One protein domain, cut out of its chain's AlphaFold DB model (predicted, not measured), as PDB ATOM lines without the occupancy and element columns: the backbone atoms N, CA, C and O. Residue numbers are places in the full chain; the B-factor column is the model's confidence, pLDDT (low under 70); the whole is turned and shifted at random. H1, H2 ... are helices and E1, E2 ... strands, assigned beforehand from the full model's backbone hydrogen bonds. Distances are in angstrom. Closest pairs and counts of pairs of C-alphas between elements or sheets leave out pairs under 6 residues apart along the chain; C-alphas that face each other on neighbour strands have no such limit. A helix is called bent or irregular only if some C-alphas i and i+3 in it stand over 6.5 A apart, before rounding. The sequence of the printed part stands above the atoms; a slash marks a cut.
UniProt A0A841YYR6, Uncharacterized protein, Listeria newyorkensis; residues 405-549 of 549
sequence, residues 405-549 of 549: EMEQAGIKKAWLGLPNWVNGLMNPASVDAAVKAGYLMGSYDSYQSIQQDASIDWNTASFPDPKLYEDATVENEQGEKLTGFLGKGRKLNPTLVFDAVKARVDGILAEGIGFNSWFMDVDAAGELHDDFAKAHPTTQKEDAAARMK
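What this domain is: This is residues 405 to 549 of the 549 residues of an uncharacterized protein of Listeria newyorkensis (UniProt A0A841YYR6). A small sheet of three parallel strands, with H2 and H3 over one face, forms one half of an elongated body; the other half is mostly loops with short helices, among them H5. H1 lies at one far end, and the loop of residues 472 to 497 reaches the other, while residues 522 to 539 run out from E3 and fold back into H7. The printed part has 145 residues with seven named helices and three named strands, in the order H1 E1 H2 H3 E2 H4 H5 H6 E3 H7, and the sheet runs E1 E2 E3. The class is mixed, helices and strands, with under half of the residues in named elements. The whole is only just compact, close to loose, with a radius of gyration of the C-alphas of 17.5 A, and a rod of 60 by 28 by 26 A.

How they stand to each other: E2, residues 440 to 446, is the inner strand. E1, residues 415 to 418, is parallel to it at 41 degrees, with N 416 and O 440 at 2.8 A. E3, residues 517 to 521, is parallel to E2 at 27 degrees, with N 519 and O 443 at 2.8 A. H3, residues 428 to 436, is over E2 at a height over the sheet of 9.7 A and runs along the strands, at 8 degrees to E2 on the local plane; the closest C-alphas are those of Val 431 and Met 441, 6.4 A. H2, residues 421 to 426, is on the same face, over E1 at a height of 7.7 A, and stands up from the sheet at 43 degrees. The sheet and these helices form two layers, helices on one face of a sheet. E1, H2 H3, E2 form a strand-helix-strand unit, two parallel neighbour strands with helices between, its crossover right-handed; E2, H4 H5 H6, E3, with H4 at residues 456 to 461, H5 at 468 to 471 and H6 at 498 to 509, form another. H4 only grazes the sheet with residues 459 to 461. H6 is only just not on the sheet, with 4 pairs of C-alphas within 10 A. H6 and H7, residues 540 to 547, are close but not clearly touching, the C-alphas of Phe 498 and Ala 546 being closest at 7.9 A. Every O i to N i+4 pair is within hydrogen-bond range in H2, H3, H6 and H7, against 0 of 2 in H4, where 2 of 3 O i to N i+3 pairs are; H1, residues 405 to 408, and H5 are too short for an O i to N i+4 pair.

Where its parts are: E2 spans 19.0 A from C-alpha 440 at (84.868, 67.179, 106.211), E3 13.0 A and E1 10.1 A. H6 spans 16.4 A, H3 12.2 A, H4 9.6 A, H2 8.6 A, and H1 and H5 5.0 A each. H1 begins at C-alpha 405 (100.302, 63.354, 109.225), and H7, 10.6 A long, ends at C-alpha 547 (69.359, 76.469, 93.042). H4 is irregular, with C-alphas 457 and 460 8.1 A apart.

The domain as a whole: The C-alphas of Gln 408 and Gln 478 are the two farthest apart, 59.7 A. The printed part has no cut and ends at the chain's last residue, 549. The links H5 to H6, 26 residues, and E3 to H7, 18 residues, are long. Residues 449 to 450 pair antiparallel with residues 490 to 491. The mean pLDDT of the printed part is 93.6, and no printed residue is under 70.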
ATOM      1  N   GLU A 405      99.337  62.300 108.908       92.44
ATOM      2  CA  GLU A 405     100.302  63.354 109.225       92.44
ATOM      3  C   GLU A 405      99.606  64.603 109.777       92.44
ATOM      4  O   GLU A 405     100.063  65.176 110.766       92.44
ATOM      5  N   MET A 406      98.458  64.991 109.209       93.94
ATOM      6  CA  MET A 406      97.631  66.075 109.742       93.94
ATOM      7  C   MET A 406      97.155  65.778 111.174       93.94
ATOM      8  O   MET A 406      97.266  66.641 112.050       93.94
ATOM      9  N   GLU A 407      96.667  64.563 111.445       94.88
ATOM     10  CA  GLU A 407      96.243  64.159 112.794       94.88
ATOM     11  C   GLU A 407      97.411  64.171 113.795       94.88
ATOM     12  O   GLU A 407      97.265  64.677 114.918       94.88
ATOM     13  N   GLN A 408      98.575  63.654 113.384       95.94
ATOM     14  CA  GLN A 408      99.815  63.643 114.172       95.94
ATOM     15  C   GLN A 408     100.327  65.058 114.456       95.94
ATOM     16  O   GLN A 408     100.787  65.337 115.563       95.94
ATOM     17  N   ALA A 409     100.174  65.977 113.499       96.50
ATOM     18  CA  ALA A 409     100.461  67.399 113.669       96.50
ATOM     19  C   ALA A 409      99.457  68.114 114.596       96.50
ATOM     20  O   ALA A 409      99.636  69.287 114.926       96.50
ATOM     21  N   GLY A 410      98.405  67.422 115.045       95.94
ATOM     22  CA  GLY A 410      97.423  67.945 115.986       95.94
ATOM     23  C   GLY A 410      96.236  68.649 115.332       95.94
ATOM     24  O   GLY A 410      95.449  69.270 116.051       95.94
ATOM     25  N   ILE A 411      96.059  68.536 114.013       96.44
ATOM     26  CA  ILE A 411      94.869  69.042 113.323       96.44
ATOM     27  C   ILE A 411      93.682  68.166 113.738       96.44
ATOM     28  O   ILE A 411      93.698  66.953 113.581       96.44
ATOM     29  N   LYS A 412      92.669  68.772 114.366       94.81
ATOM     30  CA  LYS A 412      91.494  68.052 114.909       94.81
ATOM     31  C   LYS A 412      90.245  68.169 114.048       94.81
ATOM     32  O   LYS A 412      89.270  67.466 114.284       94.81
ATOM     33  N   LYS A 413      90.256  69.111 113.113       96.75
ATOM     34  CA  LYS A 413      89.194  69.394 112.153       96.75
ATOM     35  C   LYS A 413      89.864  69.917 110.898       96.75
ATOM     36  O   LYS A 413      90.844  70.643 111.024       96.75
ATOM     37  N   ALA A 414      89.319  69.601 109.739       97.38
ATOM     38  CA  ALA A 414      89.703  70.181 108.464       97.38
ATOM     39  C   ALA A 414      88.511  70.083 107.513       97.38
ATOM     40  O   ALA A 414      87.670  69.195 107.666       97.38
ATOM     41  N   TRP A 415      88.451  70.990 106.547       97.75
ATOM     42  CA  TRP A 415      87.655  70.811 105.344       97.75
ATOM     43  C   TRP A 415      88.607  70.529 104.186       97.75
ATOM     44  O   TRP A 415      89.515  71.320 103.918       97.75
ATOM     45  N   LEU A 416      88.419  69.386 103.542       95.56
ATOM     46  CA  LEU A 416      89.254  68.881 102.466       95.56
ATOM     47  C   LEU A 416      88.413  68.782 101.195       95.56
ATOM     48  O   LEU A 416      87.460  68.009 101.133       95.56
ATOM     49  N   GLY A 417      88.754  69.598 100.203       94.75
ATOM     50  CA  GLY A 417      88.112  69.605  98.894       94.75
ATOM     51  C   GLY A 417      88.877  68.746  97.893       94.75
ATOM     52  O   GLY A 417      90.092  68.897  97.739       94.75
ATOM     53  N   LEU A 418      88.169  67.879  97.178       93.12
ATOM     54  CA  LEU A 418      88.664  67.224  95.973       93.12
ATOM     55  C   LEU A 418      88.286  68.042  94.734       93.12
ATOM     56  O   LEU A 418      87.208  68.636  94.710       93.12
ATOM     57  N   PRO A 419      89.130  68.050  93.690       90.75
ATOM     58  CA  PRO A 419      88.834  68.780  92.461       90.75
ATOM     59  C   PRO A 419      87.765  68.101  91.594       90.75
ATOM     60  O   PRO A 419      87.254  68.725  90.670       90.75
ATOM     61  N   ASN A 420      87.421  66.841  91.881       92.19
ATOM     62  CA  ASN A 420      86.350  66.094  91.229       92.19
ATOM     63  C   ASN A 420      85.917  64.897  92.103       92.19
ATOM     64  O   ASN A 420      86.724  64.385  92.887       92.19
ATOM     65  N   TRP A 421      84.691  64.391  91.944       93.31
ATOM     66  CA  TRP A 421      84.231  63.197  92.679       93.31
ATOM     67  C   TRP A 421      84.995  61.952  92.251       93.31
ATOM     68  O   TRP A 421      85.235  61.060  93.068       93.31
ATOM     69  N   VAL A 422      85.440  61.927  90.991       92.25
ATOM     70  CA  VAL A 422      86.257  60.860  90.413       92.25
ATOM     71  C   VAL A 422      87.473  60.572  91.286       92.25
ATOM     72  O   VAL A 422      87.794  59.413  91.529       92.25
ATOM     73  N   ASN A 423      88.112  61.605  91.838       89.88
ATOM     74  CA  ASN A 423      89.275  61.439  92.706       89.88
ATOM     75  C   ASN A 423      88.951  60.646  93.981       89.88
ATOM     76  O   ASN A 423      89.774  59.855  94.436       89.88
ATOM     77  N   GLY A 424      87.749  60.824  94.536       91.25
ATOM     78  CA  GLY A 424      87.285  60.060  95.691       91.25
ATOM     79  C   GLY A 424      86.890  58.638  95.308       91.25
ATOM     80  O   GLY A 424      87.323  57.700  95.965       91.25
ATOM     81  N   LEU A 425      86.141  58.458  94.213       92.25
ATOM     82  CA  LEU A 425      85.743  57.127  93.726       92.25
ATOM     83  C   LEU A 425      86.949  56.261  93.348       92.25
ATOM     84  O   LEU A 425      86.935  55.043  93.500       92.25
ATOM     85  N   MET A 426      88.020  56.888  92.875       89.12
ATOM     86  CA  MET A 426      89.274  56.212  92.594       89.12
ATOM     87  C   MET A 426      90.104  55.897  93.833       89.12
ATOM     88  O   MET A 426      90.933  54.993  93.777       89.12
ATOM     89  N   ASN A 427      89.925  56.605  94.944       87.19
ATOM     90  CA  ASN A 427      90.619  56.316  96.196       87.19
ATOM     91  C   ASN A 427      89.663  56.440  97.396       87.19
ATOM     92  O   ASN A 427      89.817  57.351  98.218       87.19
ATOM     93  N   PRO A 428      88.681  55.528  97.525       89.44
ATOM     94  CA  PRO A 428      87.651  55.628  98.560       89.44
ATOM     95  C   PRO A 428      88.241  55.532  99.973       89.44
ATOM     96  O   PRO A 428      87.779  56.221 100.880       89.44
ATOM     97  N   ALA A 429      89.341  54.788 100.146       87.56
ATOM     98  CA  ALA A 429      90.052  54.681 101.419       87.56
ATOM     99  C   ALA A 429      90.528  56.045 101.954       87.56
ATOM    100  O   ALA A 429      90.541  56.259 103.166       87.56
ATOM    101  N   SER A 430      90.882  56.983 101.070       87.69
ATOM    102  CA  SER A 430      91.270  58.338 101.478       87.69
ATOM    103  C   SER A 430      90.098  59.165 102.009       87.69
ATOM    104  O   SER A 430      90.251  59.901 102.986       87.69
ATOM    105  N   VAL A 431      88.916  59.004 101.405       92.44
ATOM    106  CA  VAL A 431      87.677  59.639 101.867       92.44
ATOM    107  C   VAL A 431      87.317  59.087 103.242       92.44
ATOM    108  O   VAL A 431      87.113  59.859 104.179       92.44
ATOM    109  N   ASP A 432      87.356  57.764 103.401       91.75
ATOM    110  CA  ASP A 432      87.081  57.101 104.675       91.75
ATOM    111  C   ASP A 432      88.070  57.516 105.769       91.75
ATOM    112  O   ASP A 432      87.667  57.780 106.905       91.75
ATOM    113  N   ALA A 433      89.362  57.621 105.444       91.88
ATOM    114  CA  ALA A 433      90.386  58.079 106.378       91.88
ATOM    115  C   ALA A 433      90.111  59.511 106.861       91.88
ATOM    116  O   ALA A 433      90.129  59.759 108.068       91.88
ATOM    117  N   ALA A 434      89.797  60.438 105.949       94.06
ATOM    118  CA  ALA A 434      89.472  61.823 106.291       94.06
ATOM    119  C   ALA A 434      88.221  61.916 107.181       94.06
ATOM    120  O   ALA A 434      88.220  62.602 108.207       94.06
ATOM    121  N   VAL A 435      87.163  61.183 106.831       95.50
ATOM    122  CA  VAL A 435      85.908  61.162 107.596       95.50
ATOM    123  C   VAL A 435      86.130  60.568 108.987       95.50
ATOM    124  O   VAL A 435      85.655  61.126 109.981       95.50
ATOM    125  N   LYS A 436      86.907  59.481 109.083       94.12
ATOM    126  CA  LYS A 436      87.266  58.829 110.351       94.12
ATOM    127  C   LYS A 436      88.134  59.716 111.246       94.12
ATOM    128  O   LYS A 436      87.950  59.683 112.462       94.12
ATOM    129  N   ALA A 437      89.003  60.542 110.665       95.25
ATOM    130  CA  ALA A 437      89.773  61.569 111.374       95.25
ATOM    131  C   ALA A 437      88.900  62.735 111.895       95.25
ATOM    132  O   ALA A 437      89.383  63.640 112.576       95.25
ATOM    133  N   GLY A 438      87.594  62.732 111.599       95.25
ATOM    134  CA  GLY A 438      86.655  63.773 112.012       95.25
ATOM    135  C   GLY A 438      86.651  64.997 111.098       95.25
ATOM    136  O   GLY A 438      86.109  66.037 111.485       95.25
ATOM    137  N   TYR A 439      87.232  64.894 109.901       97.38
ATOM    138  CA  TYR A 439      87.257  65.967 108.912       97.38
ATOM    139  C   TYR A 439      85.978  65.984 108.059       97.38
ATOM    140  O   TYR A 439      85.147  65.069 108.097       97.38
ATOM    141  N   LEU A 440      85.804  67.077 107.322       97.81
ATOM    142  CA  LEU A 440      84.868  67.179 106.211       97.81
ATOM    143  C   LEU A 440      85.635  66.901 104.921       97.81
ATOM    144  O   LEU A 440      86.664  67.527 104.680       97.81
ATOM    145  N   MET A 441      85.126  65.987 104.107       95.62
ATOM    146  CA  MET A 441      85.662  65.616 102.807       95.62
ATOM    147  C   MET A 441      84.593  65.896 101.757       95.62
ATOM    148  O   MET A 441      83.510  65.306 101.796       95.62
ATOM    149  N   GLY A 442      84.878  66.838 100.861       94.69
ATOM    150  CA  GLY A 442      83.934  67.308  99.859       94.69
ATOM    151  C   GLY A 442      84.421  67.107  98.438       94.69
ATOM    152  O   GLY A 442      85.583  67.361  98.134       94.69
ATOM    153  N   SER A 443      83.509  66.692  97.565       94.19
ATOM    154  CA  SER A 443      83.734  66.713  96.123       94.19
ATOM    155  C   SER A 443      83.403  68.081  95.527       94.19
ATOM    156  O   SER A 443      82.500  68.759  96.015       94.19
ATOM    157  N   TYR A 444      84.095  68.446  94.449       94.44
ATOM    158  CA  TYR A 444      83.678  69.482  93.507       94.44
ATOM    159  C   TYR A 444      82.644  68.924  92.518       94.44
ATOM    160  O   TYR A 444      82.808  67.807  92.019       94.44
ATOM    161  N   ASP A 445      81.606  69.705  92.228       94.44
ATOM    162  CA  ASP A 445      80.641  69.481  91.149       94.44
ATOM    163  C   ASP A 445      80.108  70.837  90.636       94.44
ATOM    164  O   ASP A 445      80.254  71.865  91.302       94.44
ATOM    165  N   SER A 446      79.482  70.854  89.461       93.25
ATOM    166  CA  SER A 446      78.820  72.029  88.892       93.25
ATOM    167  C   SER A 446      77.564  71.628  88.118       93.25
ATOM    168  O   SER A 446      77.538  70.598  87.441       93.25
ATOM    169  N   TYR A 447      76.529  72.467  88.192       93.12
ATOM    170  CA  TYR A 447      75.233  72.230  87.544       93.12
ATOM    171  C   TYR A 447      74.772  73.394  86.660       93.12
ATOM    172  O   TYR A 447      73.637  73.415  86.188       93.12
ATOM    173  N   GLN A 448      75.646  74.372  86.414       91.25
ATOM    174  CA  GLN A 448      75.277  75.601  85.711       91.25
ATOM    175  C   GLN A 448      75.298  75.465  84.184       91.25
ATOM    176  O   GLN A 448      74.572  76.169  83.483       91.25
ATOM    177  N   SER A 449      76.150  74.599  83.636       93.56
ATOM    178  CA  SER A 449      76.317  74.472  82.187       93.56
ATOM    179  C   SER A 449      76.362  73.026  81.733       93.56
ATOM    180  O   SER A 449      76.756  72.144  82.491       93.56
ATOM    181  N   ILE A 450      75.983  72.812  80.476       95.81
ATOM    182  CA  ILE A 450      75.996  71.510  79.820       95.81
ATOM    183  C   ILE A 450      76.697  71.591  78.464       95.81
ATOM    184  O   ILE A 450      76.502  72.541  77.701       95.81
ATOM    185  N   GLN A 451      77.493  70.580  78.139       94.75
ATOM    186  CA  GLN A 451      78.067  70.355  76.818       94.75
ATOM    187  C   GLN A 451      77.428  69.119  76.180       94.75
ATOM    188  O   GLN A 451      77.083  68.165  76.873       94.75
ATOM    189  N   GLN A 452      77.266  69.151  74.857       90.50
ATOM    190  CA  GLN A 452      76.629  68.070  74.104       90.50
ATOM    191  C   GLN A 452      77.481  66.794  74.094       90.50
ATOM    192  O   GLN A 452      76.973  65.716  74.374       90.50
ATOM    193  N   ASP A 453      78.779  66.947  73.831       85.81
ATOM    194  CA  ASP A 453      79.752  65.857  73.729       85.81
ATOM    195  C   ASP A 453      80.928  66.136  74.678       85.81
ATOM    196  O   ASP A 453      82.067  66.318  74.251       85.81
ATOM    197  N   ALA A 454      80.636  66.272  75.976       87.56
ATOM    198  CA  ALA A 454      81.668  66.539  76.976       87.56
ATOM    199  C   ALA A 454      82.702  65.405  77.017       87.56
ATOM    200  O   ALA A 454      82.344  64.223  77.045       87.56
ATOM    201  N   SER A 455      83.985  65.764  77.081       85.75
ATOM    202  CA  SER A 455      85.024  64.796  77.422       85.75
ATOM    203  C   SER A 455      84.917  64.385  78.895       85.75
ATOM    204  O   SER A 455      84.195  64.996  79.688       85.75
ATOM    205  N   ILE A 456      85.692  63.374  79.289       85.19
ATOM    206  CA  ILE A 456      85.778  62.957  80.694       85.19
ATOM    207  C   ILE A 456      86.338  64.058  81.614       85.19
ATOM    208  O   ILE A 456      86.008  64.070  82.796       85.19
ATOM    209  N   ASP A 457      87.104  65.014  81.076       82.25
ATOM    210  CA  ASP A 457      87.609  66.181  81.820       82.25
ATOM    211  C   ASP A 457      86.510  67.202  82.129       82.25
ATOM    212  O   ASP A 457      86.620  67.985  83.072       82.25
ATOM    213  N   TRP A 458      85.427  67.173  81.351       87.50
ATOM    214  CA  TRP A 458      84.252  68.028  81.494       87.50
ATOM    215  C   TRP A 458      83.050  67.257  82.049       87.50
ATOM    216  O   TRP A 458      81.901  67.626  81.793       87.50
ATOM    217  N   ASN A 459      83.288  66.194  82.828       90.50
ATOM    218  CA  ASN A 459      82.226  65.359  83.394       90.50
ATOM    219  C   ASN A 459      81.184  66.166  84.199       90.50
ATOM    220  O   ASN A 459      79.989  65.902  84.095       90.50
ATOM    221  N   THR A 460      81.601  67.209  84.922       92.50
ATOM    222  CA  THR A 460      80.709  68.113  85.674       92.50
ATOM    223  C   THR A 460      79.754  68.889  84.760       92.50
ATOM    224  O   THR A 460      78.609  69.146  85.132       92.50
ATOM    225  N   ALA A 461      80.163  69.161  83.519       93.38
ATOM    226  CA  ALA A 461      79.381  69.847  82.495       93.38
ATOM    227  C   ALA A 461      78.602  68.884  81.576       93.38
ATOM    228  O   ALA A 461      78.294  69.235  80.438       93.38
ATOM    229  N   SER A 462      78.279  67.664  82.020       92.31
ATOM    230  CA  SER A 462      77.475  66.719  81.230       92.31
ATOM    231  C   SER A 462      76.541  65.871  82.071       92.31
ATOM    232  O   SER A 462      76.825  65.529  83.213       92.31
ATOM    233  N   PHE A 463      75.407  65.496  81.493       93.75
ATOM    234  CA  PHE A 463      74.452  64.597  82.124       93.75
ATOM    235  C   PHE A 463      74.185  63.392  81.223       93.75
ATOM    236  O   PHE A 463      74.251  63.530  80.001       93.75
ATOM    237  N   PRO A 464      73.835  62.225  81.794       89.19
ATOM    238  CA  PRO A 464      73.495  61.047  80.999       89.19
ATOM    239  C   PRO A 464      72.288  61.239  80.075       89.19
ATOM    240  O   PRO A 464      72.192  60.537  79.073       89.19
ATOM    241  N   ASP A 465      71.358  62.143  80.410       92.88
ATOM    242  CA  ASP A 465      70.233  62.482  79.537       92.88
ATOM    243  C   ASP A 465      70.657  63.539  78.499       92.88
ATOM    244  O   ASP A 465      70.779  64.721  78.843       92.88
ATOM    245  N   PRO A 466      70.850  63.158  77.220       91.19
ATOM    246  CA  PRO A 466      71.293  64.088  76.187       91.19
ATOM    247  C   PRO A 466      70.230  65.136  75.835       91.19
ATOM    248  O   PRO A 466      70.558  66.158  75.232       91.19
ATOM    249  N   LYS A 467      68.955  64.917  76.196       94.75
ATOM    250  CA  LYS A 467      67.868  65.853  75.868       94.75
ATOM    251  C   LYS A 467      67.998  67.176  76.605       94.75
ATOM    252  O   LYS A 467      67.588  68.202  76.074       94.75
ATOM    253  N   LEU A 468      68.632  67.175  77.780       96.44
ATOM    254  CA  LEU A 468      68.842  68.382  78.581       96.44
ATOM    255  C   LEU A 468      69.577  69.481  77.807       96.44
ATOM    256  O   LEU A 468      69.317  70.660  78.028       96.44
ATOM    257  N   TYR A 469      70.455  69.110  76.871       96.06
ATOM    258  CA  TYR A 469      71.186  70.077  76.055       96.06
ATOM    259  C   TYR A 469      70.254  70.940  75.186       96.06
ATOM    260  O   TYR A 469      70.500  72.134  75.001       96.06
ATOM    261  N   GLU A 470      69.164  70.364  74.680       94.38
ATOM    262  CA  GLU A 470      68.175  71.081  73.868       94.38
ATOM    263  C   GLU A 470      67.026  71.637  74.720       94.38
ATOM    264  O   GLU A 470      66.673  72.812  74.586       94.38
ATOM    265  N   ASP A 471      66.514  70.829  75.651       95.31
ATOM    266  CA  ASP A 471      65.230  71.064  76.320       95.31
ATOM    267  C   ASP A 471      65.345  71.785  77.673       95.31
ATOM    268  O   ASP A 471      64.336  72.256  78.192       95.31
ATOM    269  N   ALA A 472      66.540  71.859  78.271       97.19
ATOM    270  CA  ALA A 472      66.737  72.387  79.626       97.19
ATOM    271  C   ALA A 472      67.706  73.580  79.687       97.19
ATOM    272  O   ALA A 472      68.348  73.817  80.710       97.19
ATOM    273  N   THR A 473      67.843  74.325  78.586       97.25
ATOM    274  CA  THR A 473      68.810  75.425  78.453       97.25
ATOM    275  C   THR A 473      68.143  76.774  78.249       97.25
ATOM    276  O   THR A 473      67.114  76.875  77.581       97.25
ATOM    277  N   VAL A 474      68.778  77.811  78.792       98.12
ATOM    278  CA  VAL A 474      68.249  79.179  78.842       98.12
ATOM    279  C   VAL A 474      68.292  79.855  77.468       98.12
ATOM    280  O   VAL A 474      69.323  79.817  76.788       98.12
ATOM    281  N   GLU A 475      67.200  80.523  77.087       98.25
ATOM    282  CA  GLU A 475      67.118  81.414  75.920       98.25
ATOM    283  C   GLU A 475      67.075  82.888  76.332       98.25
ATOM    284  O   GLU A 475      66.344  83.269  77.246       98.25
ATOM    285  N   ASN A 476      67.812  83.737  75.609       97.25
ATOM    286  CA  ASN A 476      67.642  85.188  75.694       97.25
ATOM    287  C   ASN A 476      66.335  85.644  75.010       97.25
ATOM    288  O   ASN A 476      65.643  84.865  74.355       97.25
ATOM    289  N   GLU A 477      66.006  86.936  75.100       95.94
ATOM    290  CA  GLU A 477      64.795  87.499  74.478       95.94
ATOM    291  C   GLU A 477      64.710  87.302  72.956       95.94
ATOM    292  O   GLU A 477      63.619  87.349  72.380       95.94
ATOM    293  N   GLN A 478      65.850  87.108  72.290       96.62
ATOM    294  CA  GLN A 478      65.943  86.867  70.852       96.62
ATOM    295  C   GLN A 478      65.740  85.384  70.491       96.62
ATOM    296  O   GLN A 478      65.650  85.061  69.306       96.62
ATOM    297  N   GLY A 479      65.611  84.497  71.484       96.12
ATOM    298  CA  GLY A 479      65.498  83.048  71.306       96.12
ATOM    299  C   GLY A 479      66.843  82.352  71.089       96.12
ATOM    300  O   GLY A 479      66.881  81.215  70.624       96.12
ATOM    301  N   GLU A 480      67.959  83.027  71.372       97.25
ATOM    302  CA  GLU A 480      69.297  82.449  71.268       97.25
ATOM    303  C   GLU A 480      69.682  81.783  72.592       97.25
ATOM    304  O   GLU A 480      69.481  82.346  73.672       97.25
ATOM    305  N   LYS A 481      70.270  80.585  72.514       96.94
ATOM    306  CA  LYS A 481      70.749  79.853  73.692       96.94
ATOM    307  C   LYS A 481      71.947  80.564  74.322       96.94
ATOM    308  O   LYS A 481      72.908  80.892  73.624       96.94
ATOM    309  N   LEU A 482      71.921  80.744  75.643       96.94
ATOM    310  CA  LEU A 482      73.059  81.298  76.378       96.94
ATOM    311  C   LEU A 482      74.220  80.300  76.411       96.94
ATOM    312  O   LEU A 482      74.024  79.116  76.691       96.94
ATOM    313  N   THR A 483      75.434  80.775  76.137       95.75
ATOM    314  CA  THR A 483      76.634  79.934  76.076       95.75
ATOM    315  C   THR A 483      77.192  79.628  77.464       95.75
ATOM    316  O   THR A 483      77.132  80.446  78.382       95.75
ATOM    317  N   GLY A 484      77.731  78.419  77.626       91.12
ATOM    318  CA  GLY A 484      78.353  77.974  78.871       91.12
ATOM    319  C   GLY A 484      79.756  78.552  79.100       91.12
ATOM    320  O   GLY A 484      80.183  79.533  78.483       91.12
ATOM    321  N   PHE A 485      80.494  77.928  80.018       84.62
ATOM    322  CA  PHE A 485      81.841  78.355  80.392       84.62
ATOM    323  C   PHE A 485      82.790  78.408  79.181       84.62
ATOM    324  O   PHE A 485      82.789  77.522  78.326       84.62
ATOM    325  N   LEU A 486      83.590  79.479  79.086       85.88
ATOM    326  CA  LEU A 486      84.476  79.771  77.945       85.88
ATOM    327  C   LEU A 486      83.770  79.795  76.572       85.88
ATOM    328  O   LEU A 486      84.419  79.644  75.538       85.88
ATOM    329  N   GLY A 487      82.448  79.989  76.547       89.06
ATOM    330  CA  GLY A 487      81.649  79.948  75.324       89.06
ATOM    331  C   GLY A 487      81.393  78.534  74.789       89.06
ATOM    332  O   GLY A 487      80.887  78.403  73.677       89.06
ATOM    333  N   LYS A 488      81.739  77.483  75.547       90.50
ATOM    334  CA  LYS A 488      81.440  76.086  75.210       90.50
ATOM    335  C   LYS A 488      80.121  75.653  75.845       90.50
ATOM    336  O   LYS A 488      79.837  75.979  76.995       90.50
ATOM    337  N   GLY A 489      79.340  74.864  75.110       94.94
ATOM    338  CA  GLY A 489      78.056  74.358  75.589       94.94
ATOM    339  C   GLY A 489      77.036  75.466  75.858       94.94
ATOM    340  O   GLY A 489      77.110  76.555  75.284       94.94
ATOM    341  N   ARG A 490      76.072  75.182  76.733       97.06
ATOM    342  CA  ARG A 490      74.930  76.054  77.035       97.06
ATOM    343  C   ARG A 490      74.713  76.191  78.543       97.06
ATOM    344  O   ARG A 490      75.070  75.286  79.297       97.06
ATOM    345  N   LYS A 491      74.120  77.302  78.983       96.69
ATOM    346  CA  LYS A 491      73.663  77.479  80.374       96.69
ATOM    347  C   LYS A 491      72.386  76.675  80.606       96.69
ATOM    348  O   LYS A 491      71.465  76.724  79.788       96.69
ATOM    349  N   LEU A 492      72.344  75.937  81.708       96.56
ATOM    350  CA  LEU A 492      71.178  75.174  82.134       96.56
ATOM    351  C   LEU A 492      70.185  76.068  82.870       96.56
ATOM    352  O   LEU A 492      70.572  76.971  83.608       96.56
ATOM    353  N   ASN A 493      68.902  75.772  82.697       97.38
ATOM    354  CA  ASN A 493      67.846  76.309  83.534       97.38
ATOM    355  C   ASN A 493      67.692  75.396  84.772       97.38
ATOM    356  O   ASN A 493      67.241  74.251  84.630       97.38
ATOM    357  N   PRO A 494      68.033  75.865  85.989       96.06
ATOM    358  CA  PRO A 494      68.035  75.023  87.186       96.06
ATOM    359  C   PRO A 494      66.645  74.481  87.555       96.06
ATOM    360  O   PRO A 494      66.544  73.451  88.221       96.06
ATOM    361  N   THR A 495      65.563  75.109  87.080       97.12
ATOM    362  CA  THR A 495      64.189  74.637  87.333       97.12
ATOM    363  C   THR A 495      63.871  73.301  86.650       97.12
ATOM    364  O   THR A 495      62.918  72.629  87.046       97.12
ATOM    365  N   LEU A 496      64.676  72.891  85.661       97.44
ATOM    366  CA  LEU A 496      64.422  71.725  84.808       97.44
ATOM    367  C   LEU A 496      65.365  70.545  85.069       97.44
ATOM    368  O   LEU A 496      65.131  69.460  84.543       97.44
ATOM    369  N   VAL A 497      66.425  70.727  85.863       96.00
ATOM    370  CA  VAL A 497      67.520  69.739  85.962       96.00
ATOM    371  C   VAL A 497      67.654  69.049  87.315       96.00
ATOM    372  O   VAL A 497      68.515  68.186  87.463       96.00
ATOM    373  N   PHE A 498      66.803  69.362  88.296       94.81
ATOM    374  CA  PHE A 498      66.922  68.796  89.647       94.81
ATOM    375  C   PHE A 498      66.943  67.257  89.664       94.81
ATOM    376  O   PHE A 498      67.743  66.663  90.382       94.81
ATOM    377  N   ASP A 499      66.120  66.598  88.845       95.31
ATOM    378  CA  ASP A 499      66.096  65.131  88.784       95.31
ATOM    379  C   ASP A 499      67.405  64.557  88.219       95.31
ATOM    380  O   ASP A 499      67.886  63.527  88.692       95.31
ATOM    381  N   ALA A 500      68.026  65.249  87.260       95.81
ATOM    382  CA  ALA A 500      69.319  64.865  86.701       95.81
ATOM    383  C   ALA A 500      70.464  65.091  87.703       95.81
ATOM    384  O   ALA A 500      71.335  64.231  87.844       95.81
ATOM    385  N   VAL A 501      70.426  66.206  88.445       95.25
ATOM    386  CA  VAL A 501      71.341  66.486  89.565       95.25
ATOM    387  C   VAL A 501      71.231  65.387  90.618       95.25
ATOM    388  O   VAL A 501      72.234  64.774  90.982       95.25
ATOM    389  N   LYS A 502      70.005  65.067  91.048       95.38
ATOM    390  CA  LYS A 502      69.745  64.009  92.025       95.38
ATOM    391  C   LYS A 502      70.256  62.654  91.534       95.38
ATOM    392  O   LYS A 502      70.936  61.967  92.286       95.38
ATOM    393  N   ALA A 503      69.969  62.284  90.287       94.94
ATOM    394  CA  ALA A 503      70.425  61.020  89.716       94.94
ATOM    395  C   ALA A 503      71.960  60.912  89.676       94.94
ATOM    396  O   ALA A 503      72.500  59.848  89.978       94.94
ATOM    397  N   ARG A 504      72.667  62.005  89.349       94.50
ATOM    398  CA  ARG A 504      74.139  62.056  89.387       94.50
ATOM    399  C   ARG A 504      74.653  61.845  90.813       94.50
ATOM    400  O   ARG A 504      75.474  60.957  91.030       94.50
ATOM    401  N   VAL A 505      74.151  62.619  91.778       94.75
ATOM    402  CA  VAL A 505      74.582  62.527  93.184       94.75
ATOM    403  C   VAL A 505      74.283  61.139  93.761       94.75
ATOM    404  O   VAL A 505      75.168  60.530  94.358       94.75
ATOM    405  N   ASP A 506      73.086  60.593  93.527       93.88
ATOM    406  CA  ASP A 506      72.724  59.232  93.944       93.88
ATOM    407  C   ASP A 506      73.665  58.185  93.327       93.88
ATOM    408  O   ASP A 506      74.086  57.256  94.011       93.88
ATOM    409  N   GLY A 507      74.017  58.340  92.046       93.19
ATOM    410  CA  GLY A 507      74.936  57.445  91.344       93.19
ATOM    411  C   GLY A 507      76.353  57.466  91.918       93.19
ATOM    412  O   GLY A 507      76.962  56.408  92.069       93.19
ATOM    413  N   ILE A 508      76.856  58.646  92.295       94.06
ATOM    414  CA  ILE A 508      78.165  58.802  92.948       94.06
ATOM    415  C   ILE A 508      78.154  58.146  94.336       94.06
ATOM    416  O   ILE A 508      79.116  57.484  94.717       94.06
ATOM    417  N   LEU A 509      77.063  58.301  95.089       93.81
ATOM    418  CA  LEU A 509      76.937  57.779  96.453       93.81
ATOM    419  C   LEU A 509      76.511  56.301  96.521       93.81
ATOM    420  O   LEU A 509      76.515  55.724  97.609       93.81
ATOM    421  N   ALA A 510      76.161  55.676  95.391       89.81
ATOM    422  CA  ALA A 510      75.536  54.352  95.335       89.81
ATOM    423  C   ALA A 510      76.347  53.239  96.025       89.81
ATOM    424  O   ALA A 510      75.765  52.359  96.657       89.81
ATOM    425  N   GLU A 511      77.679  53.306  95.955       87.06
ATOM    426  CA  GLU A 511      78.592  52.316  96.552       87.06
ATOM    427  C   GLU A 511      79.050  52.688  97.974       87.06
ATOM    428  O   GLU A 511      79.969  52.083  98.523       87.06
ATOM    429  N   GLY A 512      78.402  53.680  98.592       89.75
ATOM    430  CA  GLY A 512      78.632  54.045  99.987       89.75
ATOM    431  C   GLY A 512      79.900  54.860 100.238       89.75
ATOM    432  O   GLY A 512      80.387  54.864 101.368       89.75
ATOM    433  N   ILE A 513      80.435  55.554  99.225       93.50
ATOM    434  CA  ILE A 513      81.560  56.478  99.416       93.50
ATOM    435  C   ILE A 513      81.228  57.535 100.482       93.50
ATOM    436  O   ILE A 513      80.163  58.154 100.469       93.50
ATOM    437  N   GLY A 514      82.157  57.756 101.413       92.44
ATOM    438  CA  GLY A 514      81.919  58.521 102.639       92.44
ATOM    439  C   GLY A 514      81.880  60.050 102.518       92.44
ATOM    440  O   GLY A 514      82.123  60.716 103.522       92.44
ATOM    441  N   PHE A 515      81.623  60.648 101.349       95.69
ATOM    442  CA  PHE A 515      81.571  62.115 101.243       95.69
ATOM    443  C   PHE A 515      80.560  62.713 102.238       95.69
ATOM    444  O   PHE A 515      79.383  62.360 102.239       95.69
ATOM    445  N   ASN A 516      81.016  63.646 103.078       95.69
ATOM    446  CA  ASN A 516      80.192  64.328 104.091       95.69
ATOM    447  C   ASN A 516      80.153  65.856 103.901       95.69
ATOM    448  O   ASN A 516      79.685  66.594 104.770       95.69
ATOM    449  N   SER A 517      80.636  66.335 102.755       95.94
ATOM    450  CA  SER A 517      80.518  67.708 102.273       95.94
ATOM    451  C   SER A 517      80.369  67.696 100.749       95.94
ATOM    452  O   SER A 517      80.749  66.733 100.090       95.94
ATOM    453  N   TRP A 518      79.862  68.784 100.172       94.81
ATOM    454  CA  TRP A 518      79.775  68.967  98.722       94.81
ATOM    455  C   TRP A 518      80.086  70.420  98.369       94.81
ATOM    456  O   TRP A 518      79.612  71.326  99.056       94.81
ATOM    457  N   PHE A 519      80.910  70.649  97.351       94.06
ATOM    458  CA  PHE A 519      81.199  71.975  96.818       94.06
ATOM    459  C   PHE A 519      80.501  72.118  95.466       94.06
ATOM    460  O   PHE A 519      80.927  71.522  94.480       94.06
ATOM    461  N   MET A 520      79.414  72.890  95.450       92.44
ATOM    462  CA  MET A 520      78.671  73.240  94.238       92.44
ATOM    463  C   MET A 520      79.249  74.536  93.678       92.44
ATOM    464  O   MET A 520      79.102  75.595  94.295       92.44
ATOM    465  N   ASP A 521      79.947  74.449  92.552       90.62
ATOM    466  CA  ASP A 521      80.555  75.620  91.931       90.62
ATOM    467  C   ASP A 521      79.506  76.528  91.280       90.62
ATOM    468  O   ASP A 521      78.488  76.050  90.785       90.62
ATOM    469  N   VAL A 522      79.793  77.834  91.266       84.94
ATOM    470  CA  VAL A 522      79.051  78.953  90.647       84.94
ATOM    471  C   VAL A 522      77.581  79.165  91.045       84.94
ATOM    472  O   VAL A 522      77.075  80.272  90.871       84.94
ATOM    473  N   ASP A 523      76.901  78.196  91.663       82.06
ATOM    474  CA  ASP A 523      75.491  78.326  92.067       82.06
ATOM    475  C   ASP A 523      75.235  79.462  93.068       82.06
ATOM    476  O   ASP A 523      74.170  80.076  93.068       82.06
ATOM    477  N   ALA A 524      76.242  79.799  93.878       83.88
ATOM    478  CA  ALA A 524      76.200  80.920  94.815       83.88
ATOM    479  C   ALA A 524      76.886  82.203  94.295       83.88
ATOM    480  O   ALA A 524      76.958  83.181  95.036       83.88
ATOM    481  N   ALA A 525      77.396  82.221  93.055       86.62
ATOM    482  CA  ALA A 525      78.095  83.380  92.479       86.62
ATOM    483  C   ALA A 525      77.144  84.472  91.956       86.62
ATOM    484  O   ALA A 525      77.585  85.566  91.620       86.62
ATOM    485  N   GLY A 526      75.841  84.184  91.909       87.56
ATOM    486  CA  GLY A 526      74.816  85.161  91.559       87.56
ATOM    487  C   GLY A 526      74.536  85.285  90.066       87.56
ATOM    488  O   GLY A 526      73.684  86.088  89.723       87.56
ATOM    489  N   GLU A 527      75.161  84.499  89.184       92.88
ATOM    490  CA  GLU A 527      74.842  84.478  87.746       92.88
ATOM    491  C   GLU A 527      73.479  83.791  87.520       92.88
ATOM    492  O   GLU A 527      73.382  82.563  87.427       92.88
ATOM    493  N   LEU A 528      72.422  84.605  87.497       95.69
ATOM    494  CA  LEU A 528      71.022  84.200  87.364       95.69
ATOM    495  C   LEU A 528      70.464  84.701  86.038       95.69
ATOM    496  O   LEU A 528      70.789  85.813  85.604       95.69
ATOM    497  N   HIS A 529      69.556  83.939  85.437       95.94
ATOM    498  CA  HIS A 529      68.986  84.306  84.147       95.94
ATOM    499  C   HIS A 529      67.458  84.330  84.168       95.94
ATOM    500  O   HIS A 529      66.805  83.498  84.795       95.94
ATOM    501  N   ASP A 530      66.892  85.295  83.446       97.94
ATOM    502  CA  ASP A 530      65.550  85.132  82.904       97.94
ATOM    503  C   ASP A 530      65.656  84.229  81.663       97.94
ATOM    504  O   ASP A 530      66.505  84.453  80.799       97.94
ATOM    505  N   ASP A 531      64.794  83.222  81.578       98.38
ATOM    506  CA  ASP A 531      64.665  82.321  80.439       98.38
ATOM    507  C   ASP A 531      63.414  82.680  79.640       98.38
ATOM    508  O   ASP A 531      62.289  82.590  80.142       98.38
ATOM    509  N   PHE A 532      63.614  83.091  78.390       98.12
ATOM    510  CA  PHE A 532      62.547  83.515  77.485       98.12
ATOM    511  C   PHE A 532      62.033  82.387  76.585       98.12
ATOM    512  O   PHE A 532      61.147  82.620  75.751       98.12
ATOM    513  N   ALA A 533      62.533  81.161  76.765       97.44
ATOM    514  CA  ALA A 533      62.064  80.005  76.026       97.44
ATOM    515  C   ALA A 533      60.559  79.802  76.232       97.44
ATOM    516  O   ALA A 533      60.046  79.713  77.349       97.44
ATOM    517  N   LYS A 534      59.816  79.676  75.127       95.38
ATOM    518  CA  LYS A 534      58.344  79.579  75.168       95.38
ATOM    519  C   LYS A 534      57.836  78.355  75.931       95.38
ATOM    520  O   LYS A 534      56.719  78.390  76.441       95.38
ATOM    521  N   ALA A 535      58.616  77.276  75.948       96.38
ATOM    522  CA  ALA A 535      58.245  76.025  76.597       96.38
ATOM    523  C   ALA A 535      58.390  76.082  78.127       96.38
ATOM    524  O   ALA A 535      57.646  75.396  78.824       96.38
ATOM    525  N   HIS A 536      59.312  76.899  78.642       96.38
ATOM    526  CA  HIS A 536      59.684  76.939  80.059       96.38
ATOM    527  C   HIS A 536      60.147  78.345  80.497       96.38
ATOM    528  O   HIS A 536      61.270  78.514  80.980       96.38
ATOM    529  N   PRO A 537      59.294  79.379  80.349       97.31
ATOM    530  CA  PRO A 537      59.663  80.727  80.751       97.31
ATOM    531  C   PRO A 537      59.962  80.763  82.251       97.31
ATOM    532  O   PRO A 537      59.156  80.284  83.049       97.31
ATOM    533  N   THR A 538      61.112  81.319  82.621       98.25
ATOM    534  CA  THR A 538      61.627  81.314  83.998       98.25
ATOM    535  C   THR A 538      62.174  82.688  84.345       98.25
ATOM    536  O   THR A 538      62.811  83.332  83.522       98.25
ATOM    537  N   THR A 539      61.925  83.157  85.558       98.19
ATOM    538  CA  THR A 539      62.493  84.407  86.077       98.19
ATOM    539  C   THR A 539      63.780  84.153  86.865       98.19
ATOM    540  O   THR A 539      63.929  83.093  87.466       98.19
ATOM    541  N   GLN A 540      64.649  85.158  87.014       97.50
ATOM    542  CA  GLN A 540      65.813  85.092  87.916       97.50
ATOM    543  C   GLN A 540      65.438  84.699  89.359       97.50
ATOM    544  O   GLN A 540      66.220  84.072  90.070       97.50
ATOM    545  N   LYS A 541      64.222  85.049  89.803       96.56
ATOM    546  CA  LYS A 541      63.679  84.664  91.114       96.56
ATOM    547  C   LYS A 541      63.402  83.162  91.202       96.56
ATOM    548  O   LYS A 541      63.683  82.556  92.234       96.56
ATOM    549  N   GLU A 542      62.847  82.574  90.147       97.75
ATOM    550  CA  GLU A 542      62.607  81.131  90.044       97.75
ATOM    551  C   GLU A 542      63.915  80.356  89.849       97.75
ATOM    552  O   GLU A 542      64.089  79.320  90.485       97.75
ATOM    553  N   ASP A 543      64.855  80.895  89.065       97.44
ATOM    554  CA  ASP A 543      66.225  80.382  88.929       97.44
ATOM    555  C   ASP A 543      66.896  80.277  90.314       97.44
ATOM    556  O   ASP A 543      67.238  79.182  90.768       97.44
ATOM    557  N   ALA A 544      66.958  81.389  91.057       95.69
ATOM    558  CA  ALA A 544      67.538  81.417  92.399       95.69
ATOM    559  C   ALA A 544      66.841  80.446  93.366       95.69
ATOM    560  O   ALA A 544      67.497  79.801  94.185       95.69
ATOM    561  N   ALA A 545      65.512  80.327  93.289       95.44
ATOM    562  CA  ALA A 545      64.758  79.396  94.123       95.44
ATOM    563  C   ALA A 545      65.071  77.928  93.789       95.44
ATOM    564  O   ALA A 545      65.146  77.108  94.702       95.44
ATOM    565  N   ALA A 546      65.274  77.599  92.511       95.50
ATOM    566  CA  ALA A 546      65.617  76.250  92.080       95.50
ATOM    567  C   ALA A 546      67.022  75.831  92.524       95.50
ATOM    568  O   ALA A 546      67.191  74.691  92.938       95.50
ATOM    569  N   ARG A 547      68.000  76.746  92.528       93.75
ATOM    570  CA  ARG A 547      69.359  76.469  93.042       93.75
ATOM    571  C   ARG A 547      69.413  76.221  94.548       93.75
ATOM    572  O   ARG A 547      70.314  75.552  95.037       93.75
ATOM    573  N   MET A 548      68.473  76.800  95.294       91.00
ATOM    574  CA  MET A 548      68.382  76.637  96.749       91.00
ATOM    575  C   MET A 548      67.697  75.331  97.181       91.00
ATOM    576  O   MET A 548      67.727  75.016  98.373       91.00
ATOM    577  N   LYS A 549      67.035  74.633  96.253       88.44
ATOM    578  CA  LYS A 549      66.363  73.350  96.478       88.44
ATOM    579  C   LYS A 549      67.366  72.208  96.371       88.44
ATOM    580  O   LYS A 549      67.264  71.294  97.220       88.44
TER     581      LYS A 549